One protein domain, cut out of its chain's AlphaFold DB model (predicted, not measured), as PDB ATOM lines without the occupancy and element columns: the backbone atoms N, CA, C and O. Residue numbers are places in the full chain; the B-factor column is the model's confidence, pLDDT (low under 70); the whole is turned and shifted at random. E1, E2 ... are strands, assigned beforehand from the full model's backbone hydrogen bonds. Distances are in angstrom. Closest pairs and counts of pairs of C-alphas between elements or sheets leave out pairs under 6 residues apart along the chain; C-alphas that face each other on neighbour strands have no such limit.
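Overview. This is residues 9 to 50 of the 232 residues of the protein "ATPase" of Mycobacterium tuberculosis (UniProt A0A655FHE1). With little regular structure, this is one two-stranded hairpin, E1 and E2, its loop sticking out at one end with residues 20 to 25, while residues 32 to 50 run out past the other end, turn near Asp 36 and fold back. The 42 printed residues hold two named strands, E1 then E2, antiparallel in the order E1 - E2, and no named helix. The class is all strand, with 11 residues in named elements. The whole is loose, radius of gyration of the C-alphas 11.6 A, a rod spanning 35 by 16 by 16 A.

Along the chain. E1, residues 13 to 18, starts with C-alpha 13 at (8.955, 48.463, -34.414) and is 13.7 A long. E2, residues 27 to 31, is 12.5 A long and ends with C-alpha 31 at (6.998, 45.106, -36.466).

Arrangement. E1 and E2 are antiparallel neighbours at 155 degrees. N 14 and O 30, 2.9 A apart, are within hydrogen-bond range.

Size, cuts and confidence. The farthest C-alphas, of Thr 22 and Asp 36, are 35.3 A apart. The printed part has no cut. The E1 to E2 link is short. Residues 9, 34 and 35 have pLDDT under 70.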
ATOM      1  N   ALA A   9      13.263  38.590 -27.163       66.69
ATOM      2  CA  ALA A   9      13.798  39.079 -28.419       66.69
ATOM      3  C   ALA A   9      13.169  40.432 -28.772       66.69
ATOM      4  O   ALA A   9      12.122  40.492 -29.407       66.69
ATOM      5  N   ALA A  10      13.781  41.522 -28.313       73.44
ATOM      6  CA  ALA A  10      13.409  42.853 -28.773       73.44
ATOM      7  C   ALA A  10      13.624  42.958 -30.294       73.44
ATOM      8  O   ALA A  10      14.651  42.514 -30.815       73.44
ATOM      9  N   GLY A  11      12.660  43.552 -30.992       76.19
ATOM     10  CA  GLY A  11      12.720  43.821 -32.424       76.19
ATOM     11  C   GLY A  11      12.439  45.296 -32.714       76.19
ATOM     12  O   GLY A  11      11.804  45.972 -31.901       76.19
ATOM     13  N   PRO A  12      12.919  45.828 -33.849       79.12
ATOM     14  CA  PRO A  12      12.545  47.166 -34.276       79.12
ATOM     15  C   PRO A  12      11.057  47.198 -34.649       79.12
ATOM     16  O   PRO A  12      10.592  46.415 -35.480       79.12
ATOM     17  N   ALA A  13      10.334  48.152 -34.071       85.38
ATOM     18  CA  ALA A  13       8.955  48.463 -34.414       85.38
ATOM     19  C   ALA A  13       8.840  49.942 -34.795       85.38
ATOM     20  O   ALA A  13       9.546  50.789 -34.244       85.38
ATOM     21  N   ALA A  14       7.960  50.250 -35.744       88.06
ATOM     22  CA  ALA A  14       7.598  51.618 -36.094       88.06
ATOM     23  C   ALA A  14       6.213  51.931 -35.528       88.06
ATOM     24  O   ALA A  14       5.280  51.168 -35.767       88.06
ATOM     25  N   VAL A  15       6.076  53.046 -34.812       88.44
ATOM     26  CA  VAL A  15       4.762  53.589 -34.442       88.44
ATOM     27  C   VAL A  15       4.167  54.237 -35.687       88.44
ATOM     28  O   VAL A  15       4.783  55.131 -36.265       88.44
ATOM     29  N   VAL A  16       3.009  53.749 -36.127       92.38
ATOM     30  CA  VAL A  16       2.325  54.225 -37.342       92.38
ATOM     31  C   VAL A  16       1.079  55.047 -37.033       92.38
ATOM     32  O   VAL A  16       0.670  55.853 -37.862       92.38
ATOM     33  N   GLU A  17       0.509  54.881 -35.842       93.12
ATOM     34  CA  GLU A  17      -0.648  55.639 -35.374       93.12
ATOM     35  C   GLU A  17      -0.568  55.826 -33.859       93.12
ATOM     36  O   GLU A  17      -0.014  54.983 -33.146       93.12
ATOM     37  N   THR A  18      -1.115  56.939 -33.385       92.81
ATOM     38  CA  THR A  18      -1.201  57.300 -31.972       92.81
ATOM     39  C   THR A  18      -2.498  58.061 -31.731       92.81
ATOM     40  O   THR A  18      -2.892  58.870 -32.571       92.81
ATOM     41  N   ASP A  19      -3.145  57.816 -30.595       93.88
ATOM     42  CA  ASP A  19      -4.365  58.524 -30.184       93.88
ATOM     43  C   ASP A  19      -4.094  59.997 -29.825       93.88
ATOM     44  O   ASP A  19      -4.813  60.893 -30.270       93.88
ATOM     45  N   ASP A  20      -3.018  60.255 -29.079       90.88
ATOM     46  CA  ASP A  20      -2.526  61.589 -28.729       90.88
ATOM     47  C   ASP A  20      -0.995  61.643 -28.918       90.88
ATOM     48  O   ASP A  20      -0.267  60.887 -28.277       90.88
ATOM     49  N   PRO A  21      -0.451  62.527 -29.777       85.81
ATOM     50  CA  PRO A  21       0.989  62.596 -30.027       85.81
ATOM     51  C   PRO A  21       1.797  63.207 -28.870       85.81
ATOM     52  O   PRO A  21       3.023  63.106 -28.857       85.81
ATOM     53  N   THR A  22       1.142  63.882 -27.926       87.62
ATOM     54  CA  THR A  22       1.777  64.518 -26.765       87.62
ATOM     55  C   THR A  22       1.775  63.611 -25.540       87.62
ATOM     56  O   THR A  22       2.764  63.589 -24.803       87.62
ATOM     57  N   VAL A  23       0.696  62.848 -25.336       87.81
ATOM     58  CA  VAL A  23       0.529  61.913 -24.213       87.81
ATOM     59  C   VAL A  23      -0.191  60.643 -24.697       87.81
ATOM     60  O   VAL A  23      -1.363  60.446 -24.383       87.81
ATOM     61  N   PRO A  24       0.489  59.779 -25.469       85.56
ATOM     62  CA  PRO A  24      -0.142  58.618 -26.087       85.56
ATOM     63  C   PRO A  24      -0.628  57.608 -25.045       85.56
ATOM     64  O   PRO A  24       0.133  57.225 -24.150       85.56
ATOM     65  N   THR A  25      -1.871  57.137 -25.187       90.12
ATOM     66  CA  THR A  25      -2.416  56.019 -24.396       90.12
ATOM     67  C   THR A  25      -2.639  54.763 -25.233       90.12
ATOM     68  O   THR A  25      -2.539  53.654 -24.705       90.12
ATOM     69  N   GLU A  26      -2.817  54.922 -26.547       90.00
ATOM     70  CA  GLU A  26      -2.927  53.841 -27.523       90.00
ATOM     71  C   GLU A  26      -2.011  54.111 -28.721       90.00
ATOM     72  O   GLU A  26      -1.965  55.212 -29.270       90.00
ATOM     73  N   VAL A  27      -1.273  53.086 -29.153       89.69
ATOM     74  CA  VAL A  27      -0.398  53.170 -30.327       89.69
ATOM     75  C   VAL A  27      -0.577  51.951 -31.216       89.69
ATOM     76  O   VAL A  27      -0.654  50.818 -30.737       89.69
ATOM     77  N   VAL A  28      -0.583  52.178 -32.528       90.19
ATOM     78  CA  VAL A  28      -0.488  51.107 -33.522       90.19
ATOM     79  C   VAL A  28       0.959  51.017 -33.965       90.19
ATOM     80  O   VAL A  28       1.574  52.017 -34.347       90.19
ATOM     81  N   ILE A  29       1.507  49.806 -33.927       88.56
ATOM     82  CA  ILE A  29       2.881  49.549 -34.345       88.56
ATOM     83  C   ILE A  29       2.939  48.541 -35.481       88.56
ATOM     84  O   ILE A  29       2.112  47.638 -35.586       88.56
ATOM     85  N   VAL A  30       3.967  48.683 -36.310       87.50
ATOM     86  CA  VAL A  30       4.348  47.705 -37.325       87.50
ATOM     87  C   VAL A  30       5.711  47.142 -36.951       87.50
ATOM     88  O   VAL A  30       6.712  47.862 -36.929       87.50
ATOM     89  N   GLU A  31       5.754  45.845 -36.661       81.44
ATOM     90  CA  GLU A  31       6.998  45.106 -36.466       81.44
ATOM     91  C   GLU A  31       7.574  44.702 -37.824       81.44
ATOM     92  O   GLU A  31       6.864  44.207 -38.703       81.44
ATOM     93  N   ARG A  32       8.881  44.896 -38.008       73.88
ATOM     94  CA  ARG A  32       9.570  44.353 -39.180       73.88
ATOM     95  C   ARG A  32      10.037  42.942 -38.862       73.88
ATOM     96  O   ARG A  32      10.692  42.720 -37.847       73.88
ATOM     97  N   THR A  33       9.746  42.003 -39.756       72.00
ATOM     98  CA  THR A  33      10.307  40.652 -39.699       72.00
ATOM     99  C   THR A  33      11.837  40.723 -39.691       72.00
ATOM    100  O   THR A  33      12.425  41.570 -40.375       72.00
ATOM    101  N   GLY A  34      12.482  39.846 -38.914       65.62
ATOM    102  CA  GLY A  34      13.939  39.713 -38.918       65.62
ATOM    103  C   GLY A  34      14.477  39.385 -40.313       65.62
ATOM    104  O   GLY A  34      13.739  38.945 -41.197       65.62
ATOM    105  N   SER A  35      15.782  39.577 -40.528       66.56
ATOM    106  CA  SER A  35      16.445  39.222 -41.796       66.56
ATOM    107  C   SER A  35      16.354  37.728 -42.140       66.56
ATOM    108  O   SER A  35      16.588  37.343 -43.280       66.56
ATOM    109  N   ASP A  36      16.002  36.899 -41.161       72.38
ATOM    110  CA  ASP A  36      15.747  35.465 -41.257       72.38
ATOM    111  C   ASP A  36      14.282  35.115 -41.593       72.38
ATOM    112  O   ASP A  36      13.949  33.938 -41.712       72.38
ATOM    113  N   GLY A  37      13.404  36.113 -41.754       72.06
ATOM    114  CA  GLY A  37      11.995  35.914 -42.099       72.06
ATOM    115  C   GLY A  37      11.123  35.409 -40.946       72.06
ATOM    116  O   GLY A  37       9.943  35.125 -41.157       72.06
ATOM    117  N   ASN A  38      11.661  35.318 -39.727       71.75
ATOM    118  CA  ASN A  38      10.922  34.814 -38.575       71.75
ATOM    119  C   ASN A  38      10.047  35.901 -37.932       71.75
ATOM    120  O   ASN A  38      10.468  37.046 -37.754       71.75
ATOM    121  N   THR A  39       8.831  35.518 -37.539       74.50
ATOM    122  CA  THR A  39       7.896  36.363 -36.783       74.50
ATOM    123  C   THR A  39       7.856  35.968 -35.310       74.50
ATOM    124  O   THR A  39       8.160  34.830 -34.930       74.50
ATOM    125  N   PHE A  40       7.451  36.907 -34.455       74.44
ATOM    126  CA  PHE A  40       7.193  36.624 -33.049       74.44
ATOM    127  C   PHE A  40       5.801  36.004 -32.879       74.44
ATOM    128  O   PHE A  40       4.826  36.464 -33.464       74.44
ATOM    129  N   GLN A  41       5.704  34.930 -32.089       77.06
ATOM    130  CA  GLN A  41       4.410  34.318 -31.739       77.06
ATOM    131  C   GLN A  41       3.704  35.055 -30.593       77.06
ATOM    132  O   GLN A  41       2.494  34.927 -30.428       77.06
ATOM    133  N   GLN A  42       4.463  35.784 -29.775       78.31
ATOM    134  CA  GLN A  42       3.954  36.560 -28.649       78.31
ATOM    135  C   GLN A  42       3.762  38.009 -29.083       78.31
ATOM    136  O   GLN A  42       4.627  38.559 -29.759       78.31
ATOM    137  N   LEU A  43       2.656  38.618 -28.655       78.31
ATOM    138  CA  LEU A  43       2.421  40.039 -28.880       78.31
ATOM    139  C   LEU A  43       3.403  40.889 -28.048       78.31
ATOM    140  O   LEU A  43       3.742  40.506 -26.921       78.31
ATOM    141  N   PRO A  44       3.837  42.048 -28.569       78.88
ATOM    142  CA  PRO A  44       4.671  42.981 -27.828       78.88
ATOM    143  C   PRO A  44       3.928  43.505 -26.592       78.88
ATOM    144  O   PRO A  44       2.754  43.856 -26.649       78.88
ATOM    145  N   PHE A  45       4.626  43.545 -25.456       83.19
ATOM    146  CA  PHE A  45       4.075  43.982 -24.163       83.19
ATOM    147  C   PHE A  45       4.695  45.296 -23.662       83.19
ATOM    148  O   PHE A  45       4.285  45.813 -22.626       83.19
ATOM    149  N   ALA A  46       5.714  45.808 -24.360       84.69
ATOM    150  CA  ALA A  46       6.404  47.047 -24.031       84.69
ATOM    151  C   ALA A  46       7.018  47.677 -25.288       84.69
ATOM    152  O   ALA A  46       7.530  46.971 -26.159       84.69
ATOM    153  N   LEU A  47       7.016  49.007 -25.328       83.81
ATOM    154  CA  LEU A  47       7.762  49.827 -26.278       83.81
ATOM    155  C   LEU A  47       8.836  50.587 -25.507       83.81
ATOM    156  O   LEU A  47       8.555  51.221 -24.492       83.81
ATOM    157  N   ALA A  48      10.068  50.514 -25.991       85.19
ATOM    158  CA  ALA A  48      11.191  51.274 -25.464       85.19
ATOM    159  C   ALA A  48      11.820  52.085 -26.603       85.19
ATOM    160  O   ALA A  48      11.733  51.664 -27.762       85.19
ATOM    161  N   PRO A  49      12.474  53.222 -26.305       83.62
ATOM    162  CA  PRO A  49      13.303  53.899 -27.290       83.62
ATOM    163  C   PRO A  49      14.309  52.927 -27.912       83.62
ATOM    164  O   PRO A  49      14.831  52.034 -27.239       83.62
ATOM    165  N   GLY A  50      14.586  53.115 -29.201       80.19
ATOM    166  CA  GLY A  50      15.617  52.352 -29.894       80.19
ATOM    167  C   GLY A  50      17.000  52.513 -29.243       80.19
ATOM    168  O   GLY A  50      17.205  53.395 -28.403       80.19
TER     169      GLY A  50